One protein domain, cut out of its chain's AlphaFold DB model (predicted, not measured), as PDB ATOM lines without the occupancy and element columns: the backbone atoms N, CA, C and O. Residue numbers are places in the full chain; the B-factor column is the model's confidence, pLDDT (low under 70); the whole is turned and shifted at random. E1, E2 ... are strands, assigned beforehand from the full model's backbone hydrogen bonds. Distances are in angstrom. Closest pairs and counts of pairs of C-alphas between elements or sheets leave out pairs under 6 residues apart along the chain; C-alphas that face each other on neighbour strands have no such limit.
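Overview. This is residues 23 to 143 of the 193 residues of the protein "leukotriene A-4 hydrolase homolog isoform X2" of Gossypium hirsutum (UniProt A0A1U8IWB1). With little regular structure, two small antiparallel sheets, E1-E6-E3 and E2-E5-E4, stand loosely face to face, and the hairpin E7 and E8 makes an arm at one end. The 121 printed residues hold eight named strands, E1 to E8 along the chain, with only 48 residues: all strand. The whole is only just loose, close to compact, with radius of gyration of the C-alphas 16.7 A and spans 54 by 32 by 26 A.

Along the chain. E1, residues 29 to 38, begins at C-alpha 29 (145.451, 183.122, 132.825) and is 27.8 A long. E2 is 45 to 50, E3 53 to 59, E4 69 to 71, E5 81 to 86, E6 95 to 102, E7 109 to 112, and E8 124 to 127, ending at (146.432, 195.295, 133.775).

Arrangement. Within hydrogen-bond range are N 34 and O 98 of E1 and E6, 2.9 A, and N 48 and O 83 of E2 and E5, 2.8 A. The closest C-alphas of E3 and E4, Val 58 and Phe 69, are 7.1 A apart.

Size, cuts and confidence. The printed part has no cut. The link E7 to E8 is long. In this predicted model 27 printed residues have pLDDT under 70, among them residues 128 to 143.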
ATOM      1  N   LEU A  23     141.869 185.374 127.133       77.38
ATOM      2  CA  LEU A  23     141.695 185.537 128.574       77.38
ATOM      3  C   LEU A  23     140.858 184.373 129.106       77.38
ATOM      4  O   LEU A  23     139.668 184.271 128.799       77.38
ATOM      5  N   ASP A  24     141.470 183.537 129.934       79.56
ATOM      6  CA  ASP A  24     140.814 182.444 130.638       79.56
ATOM      7  C   ASP A  24     140.526 182.865 132.085       79.56
ATOM      8  O   ASP A  24     141.405 182.882 132.946       79.56
ATOM      9  N   PHE A  25     139.279 183.264 132.341       79.19
ATOM     10  CA  PHE A  25     138.837 183.731 133.657       79.19
ATOM     11  C   PHE A  25     138.826 182.634 134.734       79.19
ATOM     12  O   PHE A  25     139.307 182.921 135.829       79.19
ATOM     13  N   PRO A  26     138.323 181.407 134.476       85.31
ATOM     14  CA  PRO A  26     138.419 180.298 135.424       85.31
ATOM     15  C   PRO A  26     139.835 180.022 135.928       85.31
ATOM     16  O   PRO A  26     140.023 179.820 137.126       85.31
ATOM     17  N   SER A  27     140.826 180.033 135.033       83.12
ATOM     18  CA  SER A  27     142.224 179.789 135.400       83.12
ATOM     19  C   SER A  27     143.009 181.067 135.684       83.12
ATOM     20  O   SER A  27     144.201 180.989 135.971       83.12
ATOM     21  N   THR A  28     142.390 182.250 135.612       84.31
ATOM     22  CA  THR A  28     143.057 183.556 135.781       84.31
ATOM     23  C   THR A  28     144.350 183.674 134.966       84.31
ATOM     24  O   THR A  28     145.390 184.128 135.450       84.31
ATOM     25  N   THR A  29     144.290 183.226 133.712       82.25
ATOM     26  CA  THR A  29     145.451 183.122 132.825       82.25
ATOM     27  C   THR A  29     145.192 183.832 131.503       82.25
ATOM     28  O   THR A  29     144.125 183.715 130.906       82.25
ATOM     29  N   ILE A  30     146.188 184.573 131.022       81.50
ATOM     30  CA  ILE A  30     146.213 185.124 129.669       81.50
ATOM     31  C   ILE A  30     147.144 184.256 128.841       81.50
ATOM     32  O   ILE A  30     148.314 184.116 129.186       81.50
ATOM     33  N   TYR A  31     146.637 183.709 127.744       82.56
ATOM     34  CA  TYR A  31     147.434 183.058 126.710       82.56
ATOM     35  C   TYR A  31     147.686 184.057 125.594       82.56
ATOM     36  O   TYR A  31     146.753 184.730 125.147       82.56
ATOM     37  N   GLY A  32     148.929 184.168 125.145       82.31
ATOM     38  CA  GLY A  32     149.281 185.204 124.197       82.31
ATOM     39  C   GLY A  32     150.493 184.920 123.342       82.31
ATOM     40  O   GLY A  32     151.260 183.986 123.573       82.31
ATOM     41  N   VAL A  33     150.636 185.768 122.328       82.25
ATOM     42  CA  VAL A  33     151.770 185.761 121.416       82.25
ATOM     43  C   VAL A  33     152.319 187.179 121.339       82.25
ATOM     44  O   VAL A  33     151.609 188.112 120.974       82.25
ATOM     45  N   ALA A  34     153.590 187.347 121.681       79.81
ATOM     46  CA  ALA A  34     154.301 188.609 121.533       79.81
ATOM     47  C   ALA A  34     155.185 188.554 120.285       79.81
ATOM     48  O   ALA A  34     155.885 187.568 120.068       79.81
ATOM     49  N   PHE A  35     155.155 189.613 119.475       81.75
ATOM     50  CA  PHE A  35     156.008 189.759 118.298       81.75
ATOM     51  C   PHE A  35     157.107 190.788 118.564       81.75
ATOM     52  O   PHE A  35     156.831 191.917 118.988       81.75
ATOM     53  N   PHE A  36     158.350 190.394 118.305       81.75
ATOM     54  CA  PHE A  36     159.542 191.205 118.525       81.75
ATOM     55  C   PHE A  36     160.176 191.569 117.196       81.75
ATOM     56  O   PHE A  36     160.324 190.710 116.332       81.75
ATOM     57  N   ILE A  37     160.586 192.831 117.068       79.81
ATOM     58  CA  ILE A  37     161.392 193.313 115.945       79.81
ATOM     59  C   ILE A  37     162.701 193.868 116.502       79.81
ATOM     60  O   ILE A  37     162.718 194.747 117.372       79.81
ATOM     61  N   LEU A  38     163.787 193.331 115.972       77.31
ATOM     62  CA  LEU A  38     165.167 193.626 116.302       77.31
ATOM     63  C   LEU A  38     165.651 194.788 115.423       77.31
ATOM     64  O   LEU A  38     165.400 194.812 114.220       77.31
ATOM     65  N   LYS A  39     166.274 195.808 116.028       69.62
ATOM     66  CA  LYS A  39     166.658 197.055 115.331       69.62
ATOM     67  C   LYS A  39     168.051 197.039 114.694       69.62
ATOM     68  O   LYS A  39     168.367 197.932 113.918       69.62
ATOM     69  N   SER A  40     168.888 196.084 115.062       64.06
ATOM     70  CA  SER A  40     170.271 195.927 114.604       64.06
ATOM     71  C   SER A  40     170.518 194.445 114.315       64.06
ATOM     72  O   SER A  40     169.698 193.636 114.735       64.06
ATOM     73  N   PRO A  41     171.619 194.041 113.668       60.97
ATOM     74  CA  PRO A  41     172.091 192.662 113.782       60.97
ATOM     75  C   PRO A  41     172.300 192.322 115.267       60.97
ATOM     76  O   PRO A  41     172.688 193.188 116.063       60.97
ATOM     77  N   HIS A  42     171.897 191.119 115.671       61.69
ATOM     78  CA  HIS A  42     171.887 190.690 117.072       61.69
ATOM     79  C   HIS A  42     173.005 189.692 117.340       61.69
ATOM     80  O   HIS A  42     173.446 188.971 116.456       61.69
ATOM     81  N   VAL A  43     173.464 189.681 118.589       59.12
ATOM     82  CA  VAL A  43     174.370 188.655 119.107       59.12
ATOM     83  C   VAL A  43     173.600 187.334 119.149       59.12
ATOM     84  O   VAL A  43     172.400 187.348 119.429       59.12
ATOM     85  N   SER A  44     174.280 186.207 118.929       73.31
ATOM     86  CA  SER A  44     173.725 184.843 118.851       73.31
ATOM     87  C   SER A  44     172.777 184.450 120.001       73.31
ATOM     88  O   SER A  44     172.024 183.487 119.891       73.31
ATOM     89  N   GLN A  45     172.774 185.192 121.115       78.62
ATOM     90  CA  GLN A  45     171.885 184.981 122.253       78.62
ATOM     91  C   GLN A  45     171.248 186.287 122.743       78.62
ATOM     92  O   GLN A  45     171.933 187.267 123.047       78.62
ATOM     93  N   LEU A  46     169.925 186.268 122.909       83.25
ATOM     94  CA  LEU A  46     169.144 187.330 123.542       83.25
ATOM     95  C   LEU A  46     168.722 186.931 124.937       83.25
ATOM     96  O   LEU A  46     168.358 185.784 125.166       83.25
ATOM     97  N   SER A  47     168.755 187.887 125.859       81.12
ATOM     98  CA  SER A  47     168.322 187.683 127.239       81.12
ATOM     99  C   SER A  47     167.165 188.604 127.577       81.12
ATOM    100  O   SER A  47     167.063 189.708 127.052       81.12
ATOM    101  N   PHE A  48     166.286 188.119 128.436       80.38
ATOM    102  CA  PHE A  48     164.955 188.648 128.618       80.38
ATOM    103  C   PHE A  48     164.475 188.355 130.037       80.38
ATOM    104  O   PHE A  48     164.204 187.212 130.367       80.38
ATOM    105  N   ASP A  49     164.342 189.359 130.893       77.69
ATOM    106  CA  ASP A  49     163.718 189.141 132.206       77.69
ATOM    107  C   ASP A  49     162.230 188.807 132.031       77.69
ATOM    108  O   ASP A  49     161.531 189.512 131.321       77.69
ATOM    109  N   ILE A  50     161.719 187.750 132.655       80.44
ATOM    110  CA  ILE A  50     160.294 187.402 132.657       80.44
ATOM    111  C   ILE A  50     159.821 187.143 134.083       80.44
ATOM    112  O   ILE A  50     160.546 186.619 134.927       80.44
ATOM    113  N   ARG A  51     158.563 187.470 134.378       80.69
ATOM    114  CA  ARG A  51     157.977 187.241 135.701       80.69
ATOM    115  C   ARG A  51     156.571 186.709 135.579       80.69
ATOM    116  O   ARG A  51     155.749 187.310 134.897       80.69
ATOM    117  N   SER A  52     156.294 185.621 136.296       84.44
ATOM    118  CA  SER A  52     154.967 185.003 136.299       84.44
ATOM    119  C   SER A  52     154.477 184.704 134.874       84.44
ATOM    120  O   SER A  52     153.292 184.853 134.585       84.44
ATOM    121  N   LEU A  53     155.404 184.313 133.991       84.75
ATOM    122  CA  LEU A  53     155.146 183.884 132.619       84.75
ATOM    123  C   LEU A  53     155.692 182.474 132.413       84.75
ATOM    124  O   LEU A  53     156.818 182.179 132.815       84.75
ATOM    125  N   SER A  54     154.916 181.652 131.722       89.31
ATOM    126  CA  SER A  54     155.356 180.385 131.151       89.31
ATOM    127  C   SER A  54     155.577 180.585 129.658       89.31
ATOM    128  O   SER A  54     154.678 181.054 128.960       89.31
ATOM    129  N   ILE A  55     156.769 180.248 129.172       90.50
ATOM    130  CA  ILE A  55     157.112 180.326 127.750       90.50
ATOM    131  C   ILE A  55     156.861 178.961 127.122       90.50
ATOM    132  O   ILE A  55     157.440 177.967 127.554       90.50
ATOM    133  N   HIS A  56     155.992 178.921 126.115       93.38
ATOM    134  CA  HIS A  56     155.616 177.687 125.419       93.38
ATOM    135  C   HIS A  56     156.470 177.467 124.178       93.38
ATOM    136  O   HIS A  56     156.896 176.349 123.907       93.38
ATOM    137  N   GLN A  57     156.721 178.533 123.415       93.44
ATOM    138  CA  GLN A  57     157.474 178.438 122.173       93.44
ATOM    139  C   GLN A  57     158.089 179.780 121.794       93.44
ATOM    140  O   GLN A  57     157.504 180.836 122.038       93.44
ATOM    141  N   VAL A  58     159.235 179.725 121.125       92.19
ATOM    142  CA  VAL A  58     159.806 180.852 120.393       92.19
ATOM    143  C   VAL A  58     159.917 180.444 118.927       92.19
ATOM    144  O   VAL A  58     160.325 179.318 118.648       92.19
ATOM    145  N   ILE A  59     159.495 181.301 117.995       91.00
ATOM    146  CA  ILE A  59     159.333 180.927 116.580       91.00
ATOM    147  C   ILE A  59     159.868 182.020 115.658       91.00
ATOM    148  O   ILE A  59     159.580 183.203 115.855       91.00
ATOM    149  N   SER A  60     160.586 181.615 114.612       88.25
ATOM    150  CA  SER A  60     160.935 182.482 113.484       88.25
ATOM    151  C   SER A  60     159.695 182.803 112.634       88.25
ATOM    152  O   SER A  60     158.980 181.885 112.236       88.25
ATOM    153  N   PRO A  61     159.426 184.069 112.279       83.75
ATOM    154  CA  PRO A  61     158.255 184.438 111.492       83.75
ATOM    155  C   PRO A  61     158.408 184.062 110.013       83.75
ATOM    156  O   PRO A  61     157.405 183.948 109.317       83.75
ATOM    157  N   ILE A  62     159.646 183.873 109.537       83.69
ATOM    158  CA  ILE A  62     159.955 183.573 108.132       83.69
ATOM    159  C   ILE A  62     159.893 182.065 107.888       83.69
ATOM    160  O   ILE A  62     159.195 181.600 106.993       83.69
ATOM    161  N   THR A  63     160.620 181.292 108.695       85.75
ATOM    162  CA  THR A  63     160.750 179.837 108.523       85.75
ATOM    163  C   THR A  63     159.709 179.053 109.314       85.75
ATOM    164  O   THR A  63     159.575 177.850 109.104       85.75
ATOM    165  N   LEU A  64     159.001 179.702 110.249       86.81
ATOM    166  CA  LEU A  64     158.089 179.070 111.213       86.81
ATOM    167  C   LEU A  64     158.751 177.966 112.055       86.81
ATOM    168  O   LEU A  64     158.071 177.163 112.695       86.81
ATOM    169  N   SER A  65     160.084 177.936 112.084       89.56
ATOM    170  CA  SER A  65     160.860 176.974 112.854       89.56
ATOM    171  C   SER A  65     160.982 177.420 114.314       89.56
ATOM    172  O   SER A  65     161.071 178.626 114.585       89.56
ATOM    173  N   PRO A  66     161.011 176.471 115.267       92.44
ATOM    174  CA  PRO A  66     161.253 176.790 116.666       92.44
ATOM    175  C   PRO A  66     162.673 177.337 116.863       92.44
ATOM    176  O   PRO A  66     163.623 176.853 116.250       92.44
ATOM    177  N   LEU A  67     162.801 178.334 117.737       91.25
ATOM    178  CA  LEU A  67     164.074 178.882 118.197       91.25
ATOM    179  C   LEU A  67     164.392 178.317 119.589       91.25
ATOM    180  O   LEU A  67     163.500 178.307 120.448       91.25
ATOM    181  N   PRO A  68     165.626 177.842 119.840       94.12
ATOM    182  CA  PRO A  68     166.009 177.345 121.154       94.12
ATOM    183  C   PRO A  68     165.900 178.443 122.208       94.12
ATOM    184  O   PRO A  68     166.346 179.573 121.997       94.12
ATOM    185  N   PHE A  69     165.342 178.105 123.366       93.69
ATOM    186  CA  PHE A  69     165.316 178.999 124.511       93.69
ATOM    187  C   PHE A  69     165.534 178.238 125.818       93.69
ATOM    188  O   PHE A  69     165.254 177.043 125.914       93.69
ATOM    189  N   SER A  70     166.015 178.945 126.835       94.25
ATOM    190  CA  SER A  70     166.224 178.414 128.179       94.25
ATOM    191  C   SER A  70     165.786 179.421 129.234       94.25
ATOM    192  O   SER A  70     165.871 180.631 129.026       94.25
ATOM    193  N   LEU A  71     165.354 178.922 130.387       90.44
ATOM    194  CA  LEU A  71     165.032 179.733 131.557       90.44
ATOM    195  C   LEU A  71     166.101 179.531 132.633       90.44
ATOM    196  O   LEU A  71     166.573 178.412 132.830       90.44
ATOM    197  N   SER A  72     166.475 180.597 133.340       88.62
ATOM    198  CA  SER A  72     167.385 180.493 134.483       88.62
ATOM    199  C   SER A  72     166.786 179.609 135.583       88.62
ATOM    200  O   SER A  72     165.613 179.748 135.925       88.62
ATOM    201  N   SER A  73     167.602 178.740 136.183       88.81
ATOM    202  CA  SER A  73     167.179 177.830 137.260       88.81
ATOM    203  C   SER A  73     166.801 178.557 138.553       88.81
ATOM    204  O   SER A  73     165.914 178.109 139.277       88.81
ATOM    205  N   SER A  74     167.449 179.689 138.835       88.00
ATOM    206  CA  SER A  74     167.212 180.509 140.024       88.00
ATOM    207  C   SER A  74     166.574 181.855 139.648       88.00
ATOM    208  O   SER A  74     167.268 182.701 139.078       88.00
ATOM    209  N   PRO A  75     165.282 182.085 139.943       80.31
ATOM    210  CA  PRO A  75     164.644 183.375 139.697       80.31
ATOM    211  C   PRO A  75     165.150 184.453 140.666       80.31
ATOM    212  O   PRO A  75     165.268 184.221 141.870       80.31
ATOM    213  N   ASP A  76     165.397 185.653 140.147       81.50
ATOM    214  CA  ASP A  76     165.726 186.840 140.935       81.50
ATOM    215  C   ASP A  76     164.456 187.421 141.600       81.50
ATOM    216  O   ASP A  76     163.426 187.596 140.930       81.50
ATOM    217  N   PRO A  77     164.496 187.786 142.895       75.62
ATOM    218  CA  PRO A  77     163.331 188.317 143.608       75.62
ATOM    219  C   PRO A  77     162.735 189.602 143.010       75.62
ATOM    220  O   PRO A  77     161.549 189.880 143.199       75.62
ATOM    221  N   ILE A  78     163.517 190.397 142.273       72.38
ATOM    222  CA  ILE A  78     163.123 191.702 141.716       72.38
ATOM    223  C   ILE A  78     162.943 191.642 140.194       72.38
ATOM    224  O   ILE A  78     161.977 192.209 139.680       72.38
ATOM    225  N   LYS A  79     163.815 190.933 139.479       68.50
ATOM    226  CA  LYS A  79     163.785 190.823 138.013       68.50
ATOM    227  C   LYS A  79     162.962 189.640 137.510       68.50
ATOM    228  O   LYS A  79     162.402 189.702 136.422       68.50
ATOM    229  N   GLY A  80     162.799 188.602 138.328       80.81
ATOM    230  CA  GLY A  80     162.180 187.348 137.912       80.81
ATOM    231  C   GLY A  80     163.189 186.397 137.270       80.81
ATOM    232  O   GLY A  80     164.349 186.344 137.662       80.81
ATOM    233  N   THR A  81     162.727 185.604 136.315       79.81
ATOM    234  CA  THR A  81     163.505 184.565 135.638       79.81
ATOM    235  C   THR A  81     164.102 185.125 134.356       79.81
ATOM    236  O   THR A  81     163.387 185.743 133.575       79.81
ATOM    237  N   GLN A  82     165.379 184.873 134.084       83.50
ATOM    238  CA  GLN A  82     165.970 185.233 132.799       83.50
ATOM    239  C   GLN A  82     165.592 184.182 131.747       83.50
ATOM    240  O   GLN A  82     165.949 183.010 131.861       83.50
ATOM    241  N   LEU A  83     164.888 184.611 130.708       84.62
ATOM    242  CA  LEU A  83     164.704 183.910 129.447       84.62
ATOM    243  C   LEU A  83     165.896 184.208 128.539       84.62
ATOM    244  O   LEU A  83     166.224 185.363 128.298       84.62
ATOM    245  N   SER A  84     166.540 183.168 128.028       87.81
ATOM    246  CA  SER A  84     167.562 183.271 126.989       87.81
ATOM    247  C   SER A  84     167.052 182.636 125.706       87.81
ATOM    248  O   SER A  84     166.538 181.526 125.760       87.81
ATOM    249  N   ILE A  85     167.197 183.310 124.570       87.75
ATOM    250  CA  ILE A  85     166.787 182.827 123.249       87.75
ATOM    251  C   ILE A  85     168.026 182.787 122.364       87.75
ATOM    252  O   ILE A  85     168.712 183.799 122.233       87.75
ATOM    253  N   SER A  86     168.315 181.630 121.773       88.00
ATOM    254  CA  SER A  86     169.397 181.485 120.798       88.00
ATOM    255  C   SER A  86     168.865 181.818 119.410       88.00
ATOM    256  O   SER A  86     167.887 181.218 118.954       88.00
ATOM    257  N   LEU A  87     169.490 182.791 118.759       83.38
ATOM    258  CA  LEU A  87     169.191 183.161 117.385       83.38
ATOM    259  C   LEU A  87     170.230 182.526 116.454       83.38
ATOM    260  O   LEU A  87     171.388 182.402 116.848       83.38
ATOM    261  N   PRO A  88     169.836 182.103 115.242       81.50
ATOM    262  CA  PRO A  88     170.805 181.695 114.235       81.50
ATOM    263  C   PRO A  88     171.701 182.886 113.868       81.50
ATOM    264  O   PRO A  88     171.222 184.017 113.823       81.50
ATOM    265  N   ASP A  89     172.973 182.618 113.571       71.50
ATOM    266  CA  ASP A  89     173.960 183.639 113.177       71.50
ATOM    267  C   ASP A  89     173.697 184.234 111.778       71.50
ATOM    268  O   ASP A  89     174.421 185.111 111.316       71.50
ATOM    269  N   ASP A  90     172.652 183.769 111.091       65.62
ATOM    270  CA  ASP A  90     172.249 184.293 109.795       65.62
ATOM    271  C   ASP A  90     171.567 185.665 109.960       65.62
ATOM    272  O   ASP A  90     170.498 185.775 110.570       65.62
ATOM    273  N   ASP A  91     172.126 186.702 109.321       62.16
ATOM    274  CA  ASP A  91     171.679 188.117 109.334       62.16
ATOM    275  C   ASP A  91     170.211 188.364 108.899       62.16
ATOM    276  O   ASP A  91     169.705 189.492 108.888       62.16
ATOM    277  N   VAL A  92     169.491 187.311 108.517       67.50
ATOM    278  CA  VAL A  92     168.113 187.369 108.023       67.50
ATOM    279  C   VAL A  92     167.104 187.505 109.170       67.50
ATOM    280  O   VAL A  92     166.050 188.132 108.996       67.50
ATOM    281  N   LEU A  93     167.386 186.943 110.351       74.12
ATOM    282  CA  LEU A  93     166.395 186.868 111.425       74.12
ATOM    283  C   LEU A  93     166.392 188.132 112.298       74.12
ATOM    284  O   LEU A  93     167.047 188.222 113.328       74.12
ATOM    285  N   ASN A  94     165.561 189.096 111.902       78.75
ATOM    286  CA  ASN A  94     165.372 190.367 112.617       78.75
ATOM    287  C   ASN A  94     164.054 190.437 113.405       78.75
ATOM    288  O   ASN A  94     163.641 191.500 113.867       78.75
ATOM    289  N   SER A  95     163.331 189.326 113.525       82.44
ATOM    290  CA  SER A  95     162.082 189.274 114.285       82.44
ATOM    291  C   SER A  95     161.742 187.854 114.716       82.44
ATOM    292  O   SER A  95     162.191 186.895 114.095       82.44
ATOM    293  N   PHE A  96     160.962 187.722 115.788       85.62
ATOM    294  CA  PHE A  96     160.502 186.434 116.311       85.62
ATOM    295  C   PHE A  96     159.209 186.573 117.114       85.62
ATOM    296  O   PHE A  96     158.860 187.652 117.599       85.62
ATOM    297  N   PHE A  97     158.494 185.458 117.253       87.88
ATOM    298  CA  PHE A  97     157.333 185.329 118.125       87.88
ATOM    299  C   PHE A  97     157.713 184.622 119.423       87.88
ATOM    300  O   PHE A  97     158.461 183.648 119.394       87.88
ATOM    301  N   ILE A  98     157.135 185.061 120.539       87.69
ATOM    302  CA  ILE A  98     157.105 184.315 121.800       87.69
ATOM    303  C   ILE A  98     155.655 183.954 122.097       87.69
ATOM    304  O   ILE A  98     154.820 184.843 122.264       87.69
ATOM    305  N   VAL A  99     155.367 182.661 122.204       89.00
ATOM    306  CA  VAL A  99     154.091 182.129 122.690       89.00
ATOM    307  C   VAL A  99     154.210 181.915 124.195       89.00
ATOM    308  O   VAL A  99     155.102 181.196 124.650       89.00
ATOM    309  N   PHE A 100     153.326 182.531 124.974       87.88
ATOM    310  CA  PHE A 100     153.405 182.516 126.433       87.88
ATOM    311  C   PHE A 100     152.030 182.416 127.094       87.88
ATOM    312  O   PHE A 100     150.992 182.675 126.481       87.88
ATOM    313  N   SER A 101     152.035 182.071 128.378       85.88
ATOM    314  CA  SER A 101     150.888 182.250 129.261       85.88
ATOM    315  C   SER A 101     151.296 182.936 130.556       85.88
ATOM    316  O   SER A 101     152.415 182.760 131.035       85.88
ATOM    317  N   THR A 102     150.398 183.716 131.143       85.38
ATOM    318  CA  THR A 102     150.622 184.314 132.465       85.38
ATOM    319  C   THR A 102     150.319 183.312 133.578       85.38
ATOM    320  O   THR A 102     149.591 182.348 133.377       85.38
ATOM    321  N   SER A 103     150.843 183.552 134.775       83.19
ATOM    322  CA  SER A 103     150.440 182.839 135.989       83.19
ATOM    323  C   SER A 103     149.296 183.581 136.700       83.19
ATOM    324  O   SER A 103     149.306 184.819 136.702       83.19
ATOM    325  N   PRO A 104     148.387 182.867 137.394       82.38
ATOM    326  CA  PRO A 104     147.455 183.443 138.372       82.38
ATOM    327  C   PRO A 104     148.126 184.360 139.399       82.38
ATOM    328  O   PRO A 104     147.542 185.337 139.857       82.38
ATOM    329  N   SER A 105     149.382 184.058 139.748       81.56
ATOM    330  CA  SER A 105     150.199 184.827 140.693       81.56
ATOM    331  C   SER A 105     150.877 186.057 140.070       81.56
ATOM    332  O   SER A 105     151.801 186.624 140.656       81.56
ATOM    333  N   SER A 106     150.492 186.459 138.855       80.31
ATOM    334  CA  SER A 106     151.048 187.643 138.202       80.31
ATOM    335  C   SER A 106     150.667 188.914 138.955       80.31
ATOM    336  O   SER A 106     149.506 189.306 138.995       80.31
ATOM    337  N   SER A 107     151.670 189.622 139.477       77.69
ATOM    338  CA  SER A 107     151.477 190.922 140.130       77.69
ATOM    339  C   SER A 107     151.069 192.035 139.157       77.69
ATOM    340  O   SER A 107     150.708 193.124 139.590       77.69
ATOM    341  N   ALA A 108     151.172 191.790 137.847       72.38
ATOM    342  CA  ALA A 108     150.805 192.744 136.805       72.38
ATOM    343  C   ALA A 108     149.320 192.657 136.409       72.38
ATOM    344  O   ALA A 108     148.859 193.469 135.608       72.38
ATOM    345  N   LEU A 109     148.568 191.680 136.928       80.81
ATOM    346  CA  LEU A 109     147.170 191.449 136.567       80.81
ATOM    347  C   LEU A 109     146.283 191.453 137.807       80.81
ATOM    348  O   LEU A 109     146.575 190.782 138.792       80.81
ATOM    349  N   GLN A 110     145.167 192.174 137.734       83.19
ATOM    350  CA  GLN A 110     144.092 192.069 138.710       83.19
ATOM    351  C   GLN A 110     142.897 191.388 138.061       83.19
ATOM    352  O   GLN A 110     142.232 191.960 137.195       83.19
ATOM    353  N   TRP A 111     142.583 190.193 138.541       80.69
ATOM    354  CA  TRP A 111     141.364 189.486 138.180       80.69
ATOM    355  C   TRP A 111     140.239 189.895 139.134       80.69
ATOM    356  O   TRP A 111     140.413 189.912 140.354       80.69
ATOM    357  N   LEU A 112     139.095 190.274 138.570       79.44
ATOM    358  CA  LEU A 112     137.897 190.692 139.289       79.44
ATOM    359  C   LEU A 112     136.770 189.696 139.020       79.44
ATOM    360  O   LEU A 112     136.375 189.464 137.873       79.44
ATOM    361  N   SER A 113     136.226 189.140 140.096       80.31
ATOM    362  CA  SER A 113     134.993 188.356 140.070       80.31
ATOM    363  C   SER A 113     133.792 189.239 139.698       80.31
ATOM    364  O   SER A 113     133.844 190.455 139.904       80.31
ATOM    365  N   PRO A 114     132.680 188.668 139.191       79.94
ATOM    366  CA  PRO A 114     131.509 189.452 138.811       79.94
ATOM    367  C   PRO A 114     131.036 190.440 139.889       79.94
ATOM    368  O   PRO A 114     130.853 191.599 139.541       79.94
ATOM    369  N   PRO A 115     130.927 190.088 141.190       82.44
ATOM    370  CA  PRO A 115     130.496 191.038 142.221       82.44
ATOM    371  C   PRO A 115     131.407 192.263 142.401       82.44
ATOM    372  O   PRO A 115     130.949 193.282 142.912       82.44
ATOM    373  N   GLN A 116     132.678 192.172 141.993       78.75
ATOM    374  CA  GLN A 116     133.651 193.267 142.056       78.75
ATOM    375  C   GLN A 116     133.558 194.216 140.848       78.75
ATOM    376  O   GLN A 116     134.235 195.242 140.828       78.75
ATOM    377  N   THR A 117     132.741 193.897 139.836       74.56
ATOM    378  CA  THR A 117     132.555 194.734 138.646       74.56
ATOM    379  C   THR A 117     131.267 195.552 138.732       74.56
ATOM    380  O   THR A 117     130.307 195.185 139.412       74.56
ATOM    381  N   PHE A 118     131.217 196.675 138.009       68.38
ATOM    382  CA  PHE A 118     130.066 197.587 138.035       68.38
ATOM    383  C   PHE A 118     128.740 196.898 137.668       68.38
ATOM    384  O   PHE A 118     127.707 197.171 138.274       68.38
ATOM    385  N   ASN A 119     128.760 195.981 136.693       76.00
ATOM    386  CA  ASN A 119     127.553 195.295 136.226       76.00
ATOM    387  C   ASN A 119     127.175 194.060 137.062       76.00
ATOM    388  O   ASN A 119     126.104 193.497 136.832       76.00
ATOM    389  N   LYS A 120     128.038 193.634 137.995       77.62
ATOM    390  CA  LYS A 120     127.865 192.479 138.892       77.62
ATOM    391  C   LYS A 120     127.664 191.115 138.213       77.62
ATOM    392  O   LYS A 120     127.354 190.138 138.890       77.62
ATOM    393  N   LYS A 121     127.807 191.035 136.888       70.12
ATOM    394  CA  LYS A 121     127.408 189.874 136.070       70.12
ATOM    395  C   LYS A 121     128.565 189.241 135.317       70.12
ATOM    396  O   LYS A 121     128.559 188.032 135.120       70.12
ATOM    397  N   THR A 122     129.552 190.031 134.905       67.81
ATOM    398  CA  THR A 122     130.688 189.536 134.122       67.81
ATOM    399  C   THR A 122     131.993 189.736 134.882       67.81
ATOM    400  O   THR A 122     132.177 190.815 135.458       67.81
ATOM    401  N   PRO A 123     132.904 188.747 134.874       74.12
ATOM    402  CA  PRO A 123     134.243 188.932 135.410       74.12
ATOM    403  C   PRO A 123     135.038 189.901 134.526       74.12
ATOM    404  O   PRO A 123     134.688 190.142 133.366       74.12
ATOM    405  N   PHE A 124     136.096 190.482 135.082       72.38
ATOM    406  CA  PHE A 124     136.925 191.461 134.382       72.38
ATOM    407  C   PHE A 124     138.398 191.324 134.779       72.38
ATOM    408  O   PHE A 124     138.696 190.931 135.901       72.38
ATOM    409  N   CYS A 125     139.319 191.610 133.861       74.19
ATOM    410  CA  CYS A 125     140.758 191.585 134.126       74.19
ATOM    411  C   CYS A 125     141.338 192.973 133.849       74.19
ATOM    412  O   CYS A 125     141.143 193.524 132.766       74.19
ATOM    413  N   LEU A 126     142.049 193.527 134.827       72.81
ATOM    414  CA  LEU A 126     142.782 194.784 134.713       72.81
ATOM    415  C   LEU A 126     144.279 194.501 134.626       72.81
ATOM    416  O   LEU A 126     144.801 193.644 135.335       72.81
ATOM    417  N   TYR A 127     144.975 195.277 133.805       71.19
ATOM    418  CA  TYR A 127     146.432 195.295 133.775       71.19
ATOM    419  C   TYR A 127     146.907 196.347 134.782       71.19
ATOM    420  O   TYR A 127     146.699 197.546 134.587       71.19
ATOM    421  N   LEU A 128     147.493 195.894 135.888       60.19
ATOM    422  CA  LEU A 128     148.053 196.743 136.933       60.19
ATOM    423  C   LEU A 128     149.408 197.275 136.458       60.19
ATOM    424  O   LEU A 128     150.398 196.548 136.391       60.19
ATOM    425  N   MET A 129     149.457 198.562 136.135       49.72
ATOM    426  CA  MET A 129     150.716 199.277 135.955       49.72
ATOM    427  C   MET A 129     151.164 199.829 137.316       49.72
ATOM    428  O   MET A 129     150.403 200.591 137.914       49.72
ATOM    429  N   PRO A 130     152.390 199.572 137.804       39.94
ATOM    430  CA  PRO A 130     153.101 200.616 138.517       39.94
ATOM    431  C   PRO A 130     153.580 201.639 137.475       39.94
ATOM    432  O   PRO A 130     153.782 201.309 136.307       39.94
ATOM    433  N   VAL A 131     153.726 202.897 137.877       31.94
ATOM    434  CA  VAL A 131     154.296 203.987 137.072       31.94
ATOM    435  C   VAL A 131     155.463 203.476 136.196       31.94
ATOM    436  O   VAL A 131     156.487 203.057 136.725       31.94
ATOM    437  N   SER A 132     155.296 203.539 134.866       33.88
ATOM    438  CA  SER A 132     156.201 203.072 133.789       33.88
ATOM    439  C   SER A 132     155.888 201.681 133.200       33.88
ATOM    440  O   SER A 132     156.247 200.627 133.718       33.88
ATOM    441  N   THR A 133     155.242 201.720 132.036       36.09
ATOM    442  CA  THR A 133     154.848 200.638 131.126       36.09
ATOM    443  C   THR A 133     155.944 199.611 130.867       36.09
ATOM    444  O   THR A 133     156.776 199.823 129.988       36.09
ATOM    445  N   ARG A 134     155.959 198.480 131.577       37.06
ATOM    446  CA  ARG A 134     156.890 197.388 131.269       37.06
ATOM    447  C   ARG A 134     156.260 196.028 131.585       37.06
ATOM    448  O   ARG A 134     156.258 195.572 132.722       37.06
ATOM    449  N   LEU A 135     155.787 195.341 130.540       36.94
ATOM    450  CA  LEU A 135     156.132 193.926 130.406       36.94
ATOM    451  C   LEU A 135     157.656 193.943 130.298       36.94
ATOM    452  O   LEU A 135     158.207 194.275 129.250       36.94
ATOM    453  N   TYR A 136     158.321 193.804 131.440       37.97
ATOM    454  CA  TYR A 136     159.766 193.806 131.474       37.97
ATOM    455  C   TYR A 136     160.203 192.589 130.698       37.97
ATOM    456  O   TYR A 136     159.815 191.488 131.049       37.97
ATOM    457  N   ILE A 137     160.926 192.840 129.618       34.75
ATOM    458  CA  ILE A 137     161.765 191.864 128.974       34.75
ATOM    459  C   ILE A 137     163.115 192.558 128.830       34.75
ATOM    460  O   ILE A 137     163.356 193.304 127.881       34.75
ATOM    461  N   PHE A 138     163.933 192.471 129.878       32.28
ATOM    462  CA  PHE A 138     165.239 193.123 129.908       32.28
ATOM    463  C   PHE A 138     166.299 192.205 129.317       32.28
ATOM    464  O   PHE A 138     166.480 191.091 129.799       32.28
ATOM    465  N   GLN A 139     167.074 192.721 128.367       36.22
ATOM    466  CA  GLN A 139     168.400 192.185 128.114       36.22
ATOM    467  C   GLN A 139     169.376 192.810 129.106       36.22
ATOM    468  O   GLN A 139     169.680 194.001 129.030       36.22
ATOM    469  N   GLY A 140     169.843 192.010 130.066       32.28
ATOM    470  CA  GLY A 140     171.048 192.338 130.821       32.28
ATOM    471  C   GLY A 140     172.279 192.251 129.907       32.28
ATOM    472  O   GLY A 140     172.287 191.417 128.998       32.28
ATOM    473  N   PRO A 141     173.309 193.095 130.094       32.66
ATOM    474  CA  PRO A 141     174.576 192.911 129.394       32.66
ATOM    475  C   PRO A 141     175.165 191.546 129.775       32.66
ATOM    476  O   PRO A 141     175.202 191.187 130.950       32.66
ATOM    477  N   SER A 142     175.620 190.787 128.779       33.03
ATOM    478  CA  SER A 142     176.293 189.491 128.939       33.03
ATOM    479  C   SER A 142     177.728 189.611 129.477       33.03
ATOM    480  O   SER A 142     178.380 188.600 129.715       33.03
ATOM    481  N   GLU A 143     178.215 190.831 129.708       36.53
ATOM    482  CA  GLU A 143     179.577 191.124 130.142       36.53
ATOM    483  C   GLU A 143     179.538 191.893 131.471       36.53
ATOM    484  O   GLU A 143     178.779 192.857 131.624       36.53
TER     485      GLU A 143